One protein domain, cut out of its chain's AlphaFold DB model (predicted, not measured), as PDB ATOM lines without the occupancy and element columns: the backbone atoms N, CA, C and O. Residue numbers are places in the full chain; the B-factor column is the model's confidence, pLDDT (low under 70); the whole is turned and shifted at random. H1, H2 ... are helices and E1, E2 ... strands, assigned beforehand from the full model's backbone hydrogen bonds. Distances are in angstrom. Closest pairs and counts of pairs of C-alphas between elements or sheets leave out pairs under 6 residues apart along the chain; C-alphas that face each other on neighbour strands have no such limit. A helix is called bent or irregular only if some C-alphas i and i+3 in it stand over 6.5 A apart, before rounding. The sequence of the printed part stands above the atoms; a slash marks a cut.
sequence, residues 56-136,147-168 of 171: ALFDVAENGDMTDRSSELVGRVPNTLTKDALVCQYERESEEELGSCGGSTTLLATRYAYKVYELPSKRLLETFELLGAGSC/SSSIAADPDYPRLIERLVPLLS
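What this domain is: This is residues 56 to 136 and 147 to 168 of the 171 residues of an uncharacterized protein of Amycolatopsis sp. YIM 10 (UniProt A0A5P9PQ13). A long, strongly twisted five-stranded sheet, E2 E1 E3 E6 E7, makes the main body, with the helix H2 packed over one of its faces, over the long strand E6. At one end of the long axis, E4, E5 and E8 form a small second sheet, reached as E5 runs on into E6 across a break of 2 residues at 48 degrees. The printed part has 103 residues with two named helices and eight named strands, in the order E1 E2 H1 E3 E4 E5 E6 E7 E8 H2, a mixed class. The large sheet runs E2 E1 E3 E6 E7 and the small one E4 E5 E8, both mixed. The whole is compact, with a radius of gyration of the C-alphas of 14.8 A, yet elongated, spanning 47 by 29 by 21 A.

Where its parts are: E1, residues 56 to 60, begins at C-alpha 56 (237.690, 182.645, 232.667). E2 is residues 66 to 68 and H1 residues 70 to 73. E3, residues 85 to 92, is 22.3 A long. E4 is residues 97 to 101 and E5 residues 105 to 108. E6, residues 111 to 118, is 23.0 A long, and E7, residues 123 to 131, is 24.7 A long. E8 is residues 149 to 151. H2, residues 156 to 167, is 15.7 A long and ends at C-alpha 167 (239.361, 181.928, 220.323).

How they stand to each other: E3 and E6 are antiparallel, with N 88 and O 115 2.9 A apart, within hydrogen-bond range. E6 and E7 form an antiparallel hairpin, with N 114 and O 128 at 2.8 A. E1 is parallel to E3, with N 58 and O 87 at 2.8 A, and forms a hairpin with E2, with N 67 and O 59 at 2.8 A. H2 is on this sheet, making two layers, a helix on one face of a sheet, at a height of 8.8 A. It lies over E6, only just along the strands at 29 degrees on the local plane. The closest C-alphas of E7 and H2, Leu 125 and Leu 166, are 7.2 A apart. H2 is only just irregular, with C-alphas 162 and 165 6.6 A apart, and 6 of 8 O i to N i+4 pairs are within range; H1 is too short for such a pair. H1 is on the same face, over none of the strands. H1 and H2 are close but not clearly touching, with the closest C-alphas, Leu 73 and Tyr 156, at 7.4 A. In the small sheet E4 and E5 form a hairpin, with N 107 and O 99 at 2.8 A, and E8 is parallel to E5, with N 150 and O 106 at 2.8 A.

The domain as a whole: The two C-alphas farthest apart, Gly 103 and Ser 121, are 48.4 A apart. Residues 137 to 146 are not printed, and C-alphas 136 and 147 are 15.3 A apart across the cut. The link from H1 to E3 is long. The mean pLDDT of the printed part is 87.6, and no printed residue is under 70.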
ATOM      1  N   ALA A  56     237.604 182.096 231.314       89.75
ATOM      2  CA  ALA A  56     237.690 182.645 232.667       89.75
ATOM      3  C   ALA A  56     238.166 184.102 232.613       89.75
ATOM      4  O   ALA A  56     239.101 184.409 231.870       89.75
ATOM      5  N   LEU A  57     237.559 184.981 233.410       91.31
ATOM      6  CA  LEU A  57     237.953 186.386 233.531       91.31
ATOM      7  C   LEU A  57     238.372 186.692 234.965       91.31
ATOM      8  O   LEU A  57     237.597 186.470 235.892       91.31
ATOM      9  N   PHE A  58     239.554 187.272 235.125       90.88
ATOM     10  CA  PHE A  58     240.072 187.730 236.407       90.88
ATOM     11  C   PHE A  58     240.409 189.211 236.351       90.88
ATOM     12  O   PHE A  58     241.097 189.661 235.438       90.88
ATOM     13  N   ASP A  59     239.944 189.951 237.345       90.19
ATOM     14  CA  ASP A  59     240.419 191.299 237.634       90.19
ATOM     15  C   ASP A  59     241.680 191.206 238.494       90.19
ATOM     16  O   ASP A  59     241.705 190.433 239.455       90.19
ATOM     17  N   VAL A  60     242.728 191.938 238.123       88.19
ATOM     18  CA  VAL A  60     244.043 191.881 238.767       88.19
ATOM     19  C   VAL A  60     244.348 193.239 239.381       88.19
ATOM     20  O   VAL A  60     244.622 194.210 238.672       88.19
ATOM     21  N   ALA A  61     244.311 193.295 240.709       82.44
ATOM     22  CA  ALA A  61     244.620 194.497 241.467       82.44
ATOM     23  C   ALA A  61     246.131 194.798 241.464       82.44
ATOM     24  O   ALA A  61     246.964 193.938 241.165       82.44
ATOM     25  N   GLU A  62     246.511 196.028 241.829       75.81
ATOM     26  CA  GLU A  62     247.920 196.462 241.848       75.81
ATOM     27  C   GLU A  62     248.809 195.618 242.774       75.81
ATOM     28  O   GLU A  62     250.006 195.453 242.522       75.81
ATOM     29  N   ASN A  63     248.222 195.061 243.836       75.12
ATOM     30  CA  ASN A  63     248.891 194.164 244.774       75.12
ATOM     31  C   ASN A  63     249.026 192.718 244.256       75.12
ATOM     32  O   ASN A  63     249.529 191.867 244.984       75.12
ATOM     33  N   GLY A  64     248.583 192.444 243.027       74.81
ATOM     34  CA  GLY A  64     248.609 191.121 242.414       74.81
ATOM     35  C   GLY A  64     247.424 190.228 242.788       74.81
ATOM     36  O   GLY A  64     247.345 189.114 242.273       74.81
ATOM     37  N   ASP A  65     246.492 190.701 243.624       80.38
ATOM     38  CA  ASP A  65     245.298 189.932 243.968       80.38
ATOM     39  C   ASP A  65     244.415 189.748 242.734       80.38
ATOM     40  O   ASP A  65     244.085 190.701 242.023       80.38
ATOM     41  N   MET A  66     243.999 188.504 242.510       84.06
ATOM     42  CA  MET A  66     243.097 188.140 241.427       84.06
ATOM     43  C   MET A  66     241.687 187.921 241.967       84.06
ATOM     44  O   MET A  66     241.470 187.093 242.852       84.06
ATOM     45  N   THR A  67     240.714 188.619 241.391       86.06
ATOM     46  CA  THR A  67     239.288 188.436 241.685       86.06
ATOM     47  C   THR A  67     238.589 187.816 240.482       86.06
ATOM     48  O   THR A  67     238.655 188.361 239.382       86.06
ATOM     49  N   ASP A  68     237.899 186.692 240.682       88.00
ATOM     50  CA  ASP A  68     237.108 186.055 239.624       88.00
ATOM     51  C   ASP A  68     235.913 186.940 239.234       88.00
ATOM     52  O   ASP A  68     235.081 187.314 240.066       88.00
ATOM     53  N   ARG A  69     235.847 187.278 237.946       89.06
ATOM     54  CA  ARG A  69     234.786 188.059 237.300       89.06
ATOM     55  C   ARG A  69     234.135 187.282 236.156       89.06
ATOM     56  O   ARG A  69     233.451 187.869 235.322       89.06
ATOM     57  N   SER A  70     234.302 185.963 236.100       87.81
ATOM     58  CA  SER A  70     233.750 185.118 235.030       87.81
ATOM     59  C   SER A  70     232.219 185.181 234.954       87.81
ATOM     60  O   SER A  70     231.647 185.010 233.876       87.81
ATOM     61  N   SER A  71     231.546 185.513 236.061       87.44
ATOM     62  CA  SER A  71     230.102 185.780 236.099       87.44
ATOM     63  C   SER A  71     229.673 186.937 235.184       87.44
ATOM     64  O   SER A  71     228.573 186.896 234.635       87.44
ATOM     65  N   GLU A  72     230.541 187.924 234.945       89.25
ATOM     66  CA  GLU A  72     230.271 189.063 234.052       89.25
ATOM     67  C   GLU A  72     230.174 188.645 232.579       89.25
ATOM     68  O   GLU A  72     229.548 189.323 231.756       89.25
ATOM     69  N   LEU A  73     230.767 187.495 232.243       87.88
ATOM     70  CA  LEU A  73     230.774 186.925 230.899       87.88
ATOM     71  C   LEU A  73     229.593 185.977 230.633       87.88
ATOM     72  O   LEU A  73     229.358 185.601 229.477       87.88
ATOM     73  N   VAL A  74     228.824 185.610 231.666       85.06
ATOM     74  CA  VAL A  74     227.698 184.673 231.548       85.06
ATOM     75  C   VAL A  74     226.659 185.215 230.567       85.06
ATOM     76  O   VAL A  74     226.163 186.333 230.691       85.06
ATOM     77  N   GLY A  75     226.340 184.411 229.551       83.81
ATOM     78  CA  GLY A  75     225.393 184.778 228.495       83.81
ATOM     79  C   GLY A  75     225.924 185.780 227.460       83.81
ATOM     80  O   GLY A  75     225.180 186.130 226.544       83.81
ATOM     81  N   ARG A  76     227.184 186.230 227.572       87.38
ATOM     82  CA  ARG A  76     227.841 187.119 226.591       87.38
ATOM     83  C   ARG A  76     228.812 186.375 225.678       87.38
ATOM     84  O   ARG A  76     228.976 186.761 224.523       87.38
ATOM     85  N   VAL A  77     229.452 185.319 226.184       85.75
ATOM     86  CA  VAL A  77     230.392 184.492 225.412       85.75
ATOM     87  C   VAL A  77     229.615 183.618 224.422       85.75
ATOM     88  O   VAL A  77     228.709 182.893 224.835       85.75
ATOM     89  N   PRO A  78     229.932 183.659 223.116       84.94
ATOM     90  CA  PRO A  78     229.265 182.806 222.146       84.94
ATOM     91  C   PRO A  78     229.729 181.350 222.274       84.94
ATOM     92  O   PRO A  78     230.916 181.070 222.388       84.94
ATOM     93  N   ASN A  79     228.808 180.401 222.111       80.69
ATOM     94  CA  ASN A  79     229.109 178.960 222.157       80.69
ATOM     95  C   ASN A  79     229.939 178.452 220.958       80.69
ATOM     96  O   ASN A  79     230.127 177.251 220.793       80.69
ATOM     97  N   THR A  80     230.367 179.347 220.065       79.19
ATOM     98  CA  THR A  80     231.155 179.031 218.866       79.19
ATOM     99  C   THR A  80     232.659 179.088 219.110       79.19
ATOM    100  O   THR A  80     233.423 178.821 218.183       79.19
ATOM    101  N   LEU A  81     233.099 179.475 220.313       84.62
ATOM    102  CA  LEU A  81     234.519 179.478 220.648       84.62
ATOM    103  C   LEU A  81     235.050 178.044 220.666       84.62
ATOM    104  O   LEU A  81     234.421 177.129 221.190       84.62
ATOM    105  N   THR A  82     236.215 177.856 220.058       84.12
ATOM    106  CA  THR A  82     236.851 176.536 219.898       84.12
ATOM    107  C   THR A  82     238.035 176.332 220.836       84.12
ATOM    108  O   THR A  82     238.655 175.271 220.821       84.12
ATOM    109  N   LYS A  83     238.388 177.370 221.596       85.62
ATOM    110  CA  LYS A  83     239.538 177.404 222.488       85.62
ATOM    111  C   LYS A  83     239.118 177.959 223.828       85.62
ATOM    112  O   LYS A  83     238.489 179.017 223.876       85.62
ATOM    113  N   ASP A  84     239.569 177.285 224.873       88.69
ATOM    114  CA  ASP A  84     239.436 177.794 226.220       88.69
ATOM    115  C   ASP A  84     240.506 178.854 226.485       88.69
ATOM    116  O   ASP A  84     241.622 178.787 225.951       88.69
ATOM    117  N   ALA A  85     240.177 179.845 227.308       90.25
ATOM    118  CA  ALA A  85     241.077 180.938 227.621       90.25
ATOM    119  C   ALA A  85     240.943 181.448 229.053       90.25
ATOM    120  O   ALA A  85     239.870 181.434 229.649       90.25
ATOM    121  N   LEU A  86     242.051 181.970 229.569       90.56
ATOM    122  CA  LEU A  86     242.083 182.801 230.764       90.56
ATOM    123  C   LEU A  86     242.388 184.243 230.355       90.56
ATOM    124  O   LEU A  86     243.337 184.500 229.615       90.56
ATOM    125  N   VAL A  87     241.570 185.174 230.828       92.81
ATOM    126  CA  VAL A  87     241.668 186.604 230.548       92.81
ATOM    127  C   VAL A  87     241.948 187.331 231.851       92.81
ATOM    128  O   VAL A  87     241.182 187.208 232.801       92.81
ATOM    129  N   CYS A  88     243.016 188.115 231.878       92.88
ATOM    130  CA  CYS A  88     243.324 188.995 232.996       92.88
ATOM    131  C   CYS A  88     243.096 190.434 232.602       92.88
ATOM    132  O   CYS A  88     243.620 190.871 231.577       92.88
ATOM    133  N   GLN A  89     242.334 191.138 233.421       93.81
ATOM    134  CA  GLN A  89     241.989 192.538 233.295       93.81
ATOM    135  C   GLN A  89     242.784 193.336 234.326       93.81
ATOM    136  O   GLN A  89     242.807 192.983 235.498       93.81
ATOM    137  N   TYR A  90     243.420 194.412 233.881       90.62
ATOM    138  CA  TYR A  90     244.189 195.321 234.721       90.62
ATOM    139  C   TYR A  90     243.619 196.723 234.559       90.62
ATOM    140  O   TYR A  90     243.652 197.280 233.454       90.62
ATOM    141  N   GLU A  91     243.106 197.289 235.644       89.25
ATOM    142  CA  GLU A  91     242.625 198.665 235.655       89.25
ATOM    143  C   GLU A  91     243.792 199.658 235.585       89.25
ATOM    144  O   GLU A  91     244.828 199.500 236.233       89.25
ATOM    145  N   ARG A  92     243.627 200.693 234.764       85.81
ATOM    146  CA  ARG A  92     244.514 201.849 234.688       85.81
ATOM    147  C   ARG A  92     243.672 203.092 234.909       85.81
ATOM    148  O   ARG A  92     242.900 203.492 234.030       85.81
ATOM    149  N   GLU A  93     243.848 203.676 236.087       77.69
ATOM    150  CA  GLU A  93     243.219 204.940 236.449       77.69
ATOM    151  C   GLU A  93     243.580 206.027 235.432       77.69
ATOM    152  O   GLU A  93     244.687 206.073 234.881       77.69
ATOM    153  N   SER A  94     242.631 206.921 235.178       79.50
ATOM    154  CA  SER A  94     242.862 208.114 234.380       79.50
ATOM    155  C   SER A  94     242.089 209.290 234.964       79.50
ATOM    156  O   SER A  94     241.004 209.137 235.518       79.50
ATOM    157  N   GLU A  95     242.671 210.479 234.833       83.19
ATOM    158  CA  GLU A  95     242.075 211.739 235.289       83.19
ATOM    159  C   GLU A  95     241.186 212.397 234.216       83.19
ATOM    160  O   GLU A  95     240.611 213.456 234.453       83.19
ATOM    161  N   GLU A  96     241.080 211.810 233.018       88.19
ATOM    162  CA  GLU A  96     240.216 212.326 231.953       88.19
ATOM    163  C   GLU A  96     238.738 212.158 232.331       88.19
ATOM    164  O   GLU A  96     238.302 211.079 232.717       88.19
ATOM    165  N   GLU A  97     237.939 213.216 232.193       89.69
ATOM    166  CA  GLU A  97     236.509 213.183 232.504       89.69
ATOM    167  C   GLU A  97     235.682 212.800 231.265       89.69
ATOM    168  O   GLU A  97     235.757 213.453 230.222       89.69
ATOM    169  N   LEU A  98     234.837 211.774 231.389       86.31
ATOM    170  CA  LEU A  98     233.872 211.376 230.355       86.31
ATOM    171  C   LEU A  98     232.513 212.064 230.517       86.31
ATOM    172  O   LEU A  98     231.742 212.158 229.561       86.31
ATOM    173  N   GLY A  99     232.193 212.527 231.726       87.25
ATOM    174  CA  GLY A  99     230.921 213.180 232.009       87.25
ATOM    175  C   GLY A  99     230.591 213.214 233.494       87.25
ATOM    176  O   GLY A  99     231.473 213.151 234.345       87.25
ATOM    177  N   SER A 100     229.298 213.311 233.812       86.81
ATOM    178  CA  SER A 100     228.820 213.315 235.194       86.81
ATOM    179  C   SER A 100     227.659 212.351 235.405       86.81
ATOM    180  O   SER A 100     226.716 212.295 234.615       86.81
ATOM    181  N   CYS A 101     227.719 211.640 236.526       83.75
ATOM    182  CA  CYS A 101     226.667 210.801 237.068       83.75
ATOM    183  C   CYS A 101     225.987 211.540 238.225       83.75
ATOM    184  O   CYS A 101     226.638 211.969 239.173       83.75
ATOM    185  N   GLY A 102     224.670 211.736 238.159       77.00
ATOM    186  CA  GLY A 102     223.920 212.323 239.280       77.00
ATOM    187  C   GLY A 102     224.282 213.775 239.640       77.00
ATOM    188  O   GLY A 102     223.946 214.224 240.730       77.00
ATOM    189  N   GLY A 103     224.942 214.520 238.746       72.69
ATOM    190  CA  GLY A 103     225.159 215.970 238.839       72.69
ATOM    191  C   GLY A 103     226.330 216.433 239.715       72.69
ATOM    192  O   GLY A 103     226.813 217.542 239.512       72.69
ATOM    193  N   SER A 104     226.803 215.612 240.654       80.25
ATOM    194  CA  SER A 104     227.971 215.923 241.499       80.25
ATOM    195  C   SER A 104     229.079 214.879 241.434       80.25
ATOM    196  O   SER A 104     230.116 215.072 242.062       80.25
ATOM    197  N   THR A 105     228.856 213.775 240.723       86.62
ATOM    198  CA  THR A 105     229.856 212.724 240.573       86.62
ATOM    199  C   THR A 105     230.422 212.768 239.166       86.62
ATOM    200  O   THR A 105     229.667 212.722 238.195       86.62
ATOM    201  N   THR A 106     231.735 212.888 239.050       90.06
ATOM    202  CA  THR A 106     232.459 212.844 237.781       90.06
ATOM    203  C   THR A 106     232.635 211.392 237.346       90.06
ATOM    204  O   THR A 106     233.043 210.546 238.136       90.06
ATOM    205  N   LEU A 107     232.325 211.093 236.089       90.06
ATOM    206  CA  LEU A 107     232.687 209.825 235.466       90.06
ATOM    207  C   LEU A 107     234.064 209.989 234.830       90.06
ATOM    208  O   LEU A 107     234.225 210.822 233.935       90.06
ATOM    209  N   LEU A 108     235.036 209.213 235.291       91.06
ATOM    210  CA  LEU A 108     236.395 209.218 234.770       91.06
ATOM    211  C   LEU A 108     236.547 208.179 233.665       91.06
ATOM    212  O   LEU A 108     235.976 207.089 233.716       91.06
ATOM    213  N   ALA A 109     237.332 208.526 232.656       90.38
ATOM    214  CA  ALA A 109     237.811 207.588 231.668       90.38
ATOM    215  C   ALA A 109     238.750 206.610 232.363       90.38
ATOM    216  O   ALA A 109     239.706 207.029 233.009       90.38
ATOM    217  N   THR A 110     238.503 205.319 232.178       90.81
ATOM    218  CA  THR A 110     239.338 204.250 232.728       90.81
ATOM    219  C   THR A 110     239.779 203.357 231.589       90.81
ATOM    220  O   THR A 110     238.976 203.010 230.719       90.81
ATOM    221  N   ARG A 111     241.064 203.008 231.543       92.25
ATOM    222  CA  ARG A 111     241.580 202.050 230.559       92.25
ATOM    223  C   ARG A 111     241.769 200.708 231.233       92.25
ATOM    224  O   ARG A 111     242.256 200.638 232.352       92.25
ATOM    225  N   TYR A 112     241.436 199.651 230.517       92.19
ATOM    226  CA  TYR A 112     241.643 198.287 230.965       92.19
ATOM    227  C   TYR A 112     242.609 197.601 230.013       92.19
ATOM    228  O   TYR A 112     242.333 197.489 228.815       92.19
ATOM    229  N   ALA A 113     243.749 197.164 230.541       93.81
ATOM    230  CA  ALA A 113     244.664 196.302 229.812       93.81
ATOM    231  C   ALA A 113     244.243 194.845 230.008       93.81
ATOM    232  O   ALA A 113     243.877 194.441 231.109       93.81
ATOM    233  N   TYR A 114     244.308 194.057 228.943       93.31
ATOM    234  CA  TYR A 114     243.922 192.655 228.935       93.31
ATOM    235  C   TYR A 114     245.077 191.786 228.466       93.31
ATOM    236  O   TYR A 114     245.716 192.100 227.460       93.31
ATOM    237  N   LYS A 115     245.300 190.665 229.152       93.19
ATOM    238  CA  LYS A 115     246.170 189.571 228.695       93.19
ATOM    239  C   LYS A 115     245.334 188.313 228.535       93.19
ATOM    240  O   LYS A 115     244.617 187.932 229.457       93.19
ATOM    241  N   VAL A 116     245.416 187.683 227.366       92.62
ATOM    242  CA  VAL A 116     244.612 186.505 227.019       92.62
ATOM    243  C   VAL A 116     245.525 185.307 226.834       92.62
ATOM    244  O   VAL A 116     246.392 185.318 225.962       92.62
ATOM    245  N   TYR A 117     245.298 184.256 227.608       89.62
ATOM    246  CA  TYR A 117     246.070 183.021 227.580       89.62
ATOM    247  C   TYR A 117     245.202 181.869 227.091       89.62
ATOM    248  O   TYR A 117     244.091 181.684 227.570       89.62
ATOM    249  N   GLU A 118     245.716 181.072 226.161       88.19
ATOM    250  CA  GLU A 118     245.092 179.824 225.718       88.19
ATOM    251  C   GLU A 118     245.224 178.755 226.808       88.19
ATOM    252  O   GLU A 118     246.310 178.542 227.358       88.19
ATOM    253  N   LEU A 119     244.136 178.049 227.098       82.50
ATOM    254  CA  LEU A 119     244.126 176.890 227.983       82.50
ATOM    255  C   LEU A 119     244.108 175.581 227.173       82.50
ATOM    256  O   LEU A 119     243.530 175.531 226.089       82.50
ATOM    257  N   PRO A 120     244.757 174.506 227.663       79.25
ATOM    258  CA  PRO A 120     245.632 174.451 228.839       79.25
ATOM    259  C   PRO A 120     247.088 174.854 228.531       79.25
ATOM    260  O   PRO A 120     247.941 174.768 229.411       79.25
ATOM    261  N   SER A 121     247.402 175.256 227.290       79.25
ATOM    262  CA  SER A 121     248.781 175.483 226.818       79.25
ATOM    263  C   SER A 121     249.508 176.624 227.536       79.25
ATOM    264  O   SER A 121     250.732 176.716 227.453       79.25
ATOM    265  N   LYS A 122     248.763 177.495 228.221       79.00
ATOM    266  CA  LYS A 122     249.228 178.727 228.865       79.00
ATOM    267  C   LYS A 122     249.895 179.708 227.904       79.00
ATOM    268  O   LYS A 122     250.619 180.613 228.319       79.00
ATOM    269  N   ARG A 123     249.665 179.541 226.604       84.12
ATOM    270  CA  ARG A 123     250.256 180.390 225.578       84.12
ATOM    271  C   ARG A 123     249.556 181.741 225.585       84.12
ATOM    272  O   ARG A 123     248.351 181.793 225.360       84.12
ATOM    273  N   LEU A 124     250.308 182.823 225.789       87.25
ATOM    274  CA  LEU A 124     249.794 184.175 225.579       87.25
ATOM    275  C   LEU A 124     249.350 184.308 224.113       87.25
ATOM    276  O   LEU A 124     250.156 184.157 223.192       87.25
ATOM    277  N   LEU A 125     248.056 184.533 223.911       89.56
ATOM    278  CA  LEU A 125     247.440 184.741 222.606       89.56
ATOM    279  C   LEU A 125     247.554 186.195 222.181       89.56
ATOM    280  O   LEU A 125     247.966 186.470 221.056       89.56
ATOM    281  N   GLU A 126     247.190 187.112 223.077       92.31
ATOM    282  CA  GLU A 126     247.208 188.541 222.797       92.31
ATOM    283  C   GLU A 126     247.258 189.379 224.081       92.31
ATOM    284  O   GLU A 126     246.780 188.953 225.135       92.31
ATOM    285  N   THR A 127     247.791 190.594 223.941       93.19
ATOM    286  CA  THR A 127     247.644 191.697 224.890       93.19
ATOM    287  C   THR A 127     247.021 192.888 224.169       93.19
ATOM    288  O   THR A 127     247.490 193.262 223.092       93.19
ATOM    289  N   PHE A 128     245.996 193.503 224.752       92.81
ATOM    290  CA  PHE A 128     245.351 194.695 224.192       92.81
ATOM    291  C   PHE A 128     244.765 195.582 225.288       92.81
ATOM    292  O   PHE A 128     244.628 195.162 226.430       92.81
ATOM    293  N   GLU A 129     244.396 196.810 224.933       93.88
ATOM    294  CA  GLU A 129     243.728 197.747 225.836       93.88
ATOM    295  C   GLU A 129     242.361 198.133 225.283       93.88
ATOM    296  O   GLU A 129     242.205 198.329 224.073       93.88
ATOM    297  N   LEU A 130     241.385 198.285 226.175       94.44
ATOM    298  CA  LEU A 130     240.079 198.858 225.862       94.44
ATOM    299  C   LEU A 130     239.786 200.006 226.823       94.44
ATOM    300  O   LEU A 130     240.187 199.987 227.986       94.44
ATOM    301  N   LEU A 131     239.067 201.007 226.327       93.00
ATOM    302  CA  LEU A 131     238.459 202.003 227.194       93.00
ATOM    303  C   LEU A 131     237.261 201.369 227.911       93.00
ATOM    304  O   LEU A 131     236.545 200.564 227.312       93.00
ATOM    305  N   GLY A 132     237.047 201.738 229.170       90.25
ATOM    306  CA  GLY A 132     235.832 201.416 229.903       90.25
ATOM    307  C   GLY A 132     234.586 201.998 229.231       90.25
ATOM    308  O   GLY A 132     234.642 202.954 228.449       90.25
ATOM    309  N   ALA A 133     233.437 201.412 229.543       88.50
ATOM    310  CA  ALA A 133     232.139 201.886 229.120       88.50
ATOM    311  C   ALA A 133     231.862 203.256 229.755       88.50
ATOM    312  O   ALA A 133     231.699 203.383 230.965       88.50
ATOM    313  N   GLY A 134     231.750 204.295 228.926       83.50
ATOM    314  CA  GLY A 134     231.443 205.667 229.354       83.50
ATOM    315  C   GLY A 134     230.004 205.878 229.844       83.50
ATOM    316  O   GLY A 134     229.437 206.953 229.648       83.50
ATOM    317  N   SER A 135     229.380 204.857 230.425       84.38
ATOM    318  CA  SER A 135     228.043 204.914 231.002       84.38
ATOM    319  C   SER A 135     228.120 204.913 232.520       84.38
ATOM    320  O   SER A 135     228.838 204.112 233.105       84.38
ATOM    321  N   CYS A 136     227.322 205.767 233.156       81.88
ATOM    322  CA  CYS A 136     227.162 205.744 234.603       81.88
ATOM    323  C   CYS A 136     226.639 204.380 235.073       81.88
ATOM    324  O   CYS A 136     225.667 203.892 234.481       81.88
ATOM    325  N   SER A 147     235.234 210.831 248.014       75.06
ATOM    326  CA  SER A 147     235.334 210.722 246.559       75.06
ATOM    327  C   SER A 147     234.148 211.412 245.879       75.06
ATOM    328  O   SER A 147     233.010 211.398 246.351       75.06
ATOM    329  N   SER A 148     234.440 212.068 244.760       81.81
ATOM    330  CA  SER A 148     233.447 212.700 243.881       81.81
ATOM    331  C   SER A 148     233.573 212.191 242.448       81.81
ATOM    332  O   SER A 148     233.005 212.771 241.531       81.81
ATOM    333  N   SER A 149     234.294 211.087 242.258       86.19
ATOM    334  CA  SER A 149     234.556 210.471 240.967       86.19
ATOM    335  C   SER A 149     234.279 208.969 240.994       86.19
ATOM    336  O   SER A 149     234.365 208.327 242.042       86.19
ATOM    337  N   ILE A 150     233.924 208.432 239.828       87.56
ATOM    338  CA  ILE A 150     233.711 207.006 239.562       87.56
ATOM    339  C   ILE A 150     234.513 206.640 238.316       87.56
ATOM    340  O   ILE A 150     234.434 207.353 237.315       87.56
ATOM    341  N   ALA A 151     235.255 205.537 238.374       87.88
ATOM    342  CA  ALA A 151     235.899 204.921 237.219       87.88
ATOM    343  C   ALA A 151     234.849 204.327 236.265       87.88
ATOM    344  O   ALA A 151     233.865 203.736 236.710       87.88
ATOM    345  N   ALA A 152     235.039 204.488 234.957       89.81
ATOM    346  CA  ALA A 152     234.196 203.830 233.965       89.81
ATOM    347  C   ALA A 152     234.340 202.305 234.058       89.81
ATOM    348  O   ALA A 152     235.462 201.812 234.031       89.81
ATOM    349  N   ASP A 153     233.224 201.573 234.099       90.88
ATOM    350  CA  ASP A 153     233.219 200.105 234.163       90.88
ATOM    351  C   ASP A 153     233.881 199.470 232.921       90.88
ATOM    352  O   ASP A 153     233.879 200.073 231.845       90.88
ATOM    353  N   PRO A 154     234.383 198.226 232.983       91.75
ATOM    354  CA  PRO A 154     234.871 197.518 231.800       91.75
ATOM    355  C   PRO A 154     233.810 197.367 230.692       91.75
ATOM    356  O   PRO A 154     232.666 196.973 230.932       91.75
ATOM    357  N   ASP A 155     234.196 197.603 229.433       93.44
ATOM    358  CA  ASP A 155     233.331 197.362 228.269       93.44
ATOM    359  C   ASP A 155     233.368 195.875 227.857       93.44
ATOM    360  O   ASP A 155     234.070 195.463 226.928       93.44
ATOM    361  N   TYR A 156     232.614 195.034 228.578       92.31
ATOM    362  CA  TYR A 156     232.547 193.594 228.296       92.31
ATOM    363  C   TYR A 156     232.041 193.242 226.885       92.31
ATOM    364  O   TYR A 156     232.573 192.297 226.300       92.31
ATOM    365  N   PRO A 157     231.055 193.942 226.284       93.19
ATOM    366  CA  PRO A 157     230.717 193.736 224.876       93.19
ATOM    367  C   PRO A 157     231.925 193.896 223.943       93.19
ATOM    368  O   PRO A 157     232.179 193.010 223.123       93.19
ATOM    369  N   ARG A 158     232.721 194.963 224.105       94.81
ATOM    370  CA  ARG A 158     233.950 195.161 223.316       94.81
ATOM    371  C   ARG A 158     235.024 194.124 223.615       94.81
ATOM    372  O   ARG A 158     235.707 193.686 222.687       94.81
ATOM    373  N   LEU A 159     235.153 193.697 224.869       95.38
ATOM    374  CA  LEU A 159     236.045 192.598 225.235       95.38
ATOM    375  C   LEU A 159     235.688 191.326 224.455       95.38
ATOM    376  O   LEU A 159     236.555 190.736 223.812       95.38
ATOM    377  N   ILE A 160     234.412 190.935 224.444       93.75
ATOM    378  CA  ILE A 160     233.950 189.748 223.713       93.75
ATOM    379  C   ILE A 160     234.206 189.884 222.207       93.75
ATOM    380  O   ILE A 160     234.733 188.949 221.603       93.75
ATOM    381  N   GLU A 161     233.909 191.040 221.603       93.88
ATOM    382  CA  GLU A 161     234.221 191.303 220.187       93.88
ATOM    383  C   GLU A 161     235.705 191.071 219.866       93.88
ATOM    384  O   GLU A 161     236.033 190.568 218.788       93.88
ATOM    385  N   ARG A 162     236.605 191.401 220.804       94.75
ATOM    386  CA  ARG A 162     238.044 191.174 220.648       94.75
ATOM    387  C   ARG A 162     238.440 189.709 220.827       94.75
ATOM    388  O   ARG A 162     239.304 189.230 220.095       94.75
ATOM    389  N   LEU A 163     237.800 188.992 221.751       93.00
ATOM    390  CA  LEU A 163     238.093 187.585 222.041       93.00
ATOM    391  C   LEU A 163     237.613 186.626 220.944       93.00
ATOM    392  O   LEU A 163     238.300 185.649 220.644       93.00
ATOM    393  N   VAL A 164     236.466 186.899 220.315       92.44
ATOM    394  CA  VAL A 164     235.870 186.020 219.291       92.44
ATOM    395  C   VAL A 164     236.856 185.602 218.192       92.44
ATOM    396  O   VAL A 164     237.021 184.395 217.999       92.44
ATOM    397  N   PRO A 165     237.543 186.517 217.481       91.62
ATOM    398  CA  PRO A 165     238.481 186.125 216.430       91.62
ATOM    399  C   PRO A 165     239.742 185.418 216.952       91.62
ATOM    400  O   PRO A 165     240.415 184.753 216.171       91.62
ATOM    401  N   LEU A 166     240.073 185.543 218.242       90.56
ATOM    402  CA  LEU A 166     241.251 184.906 218.849       90.56
ATOM    403  C   LEU A 166     240.989 183.460 219.266       90.56
ATOM    404  O   LEU A 166     241.878 182.605 219.181       90.56
ATOM    405  N   LEU A 167     239.768 183.202 219.731       90.69
ATOM    406  CA  LEU A 167     239.361 181.928 220.323       90.69
ATOM    407  C   LEU A 167     238.549 181.053 219.357       90.69
ATOM    408  O   LEU A 167     238.355 179.858 219.598       90.69
ATOM    409  N   SER A 168     238.119 181.619 218.230       87.12
ATOM    410  CA  SER A 168     237.531 180.869 217.118       87.12
ATOM    411  C   SER A 168     238.626 180.395 216.160       87.12
ATOM    412  O   SER A 168     239.531 181.151 215.810       87.12
TER     413      SER A 168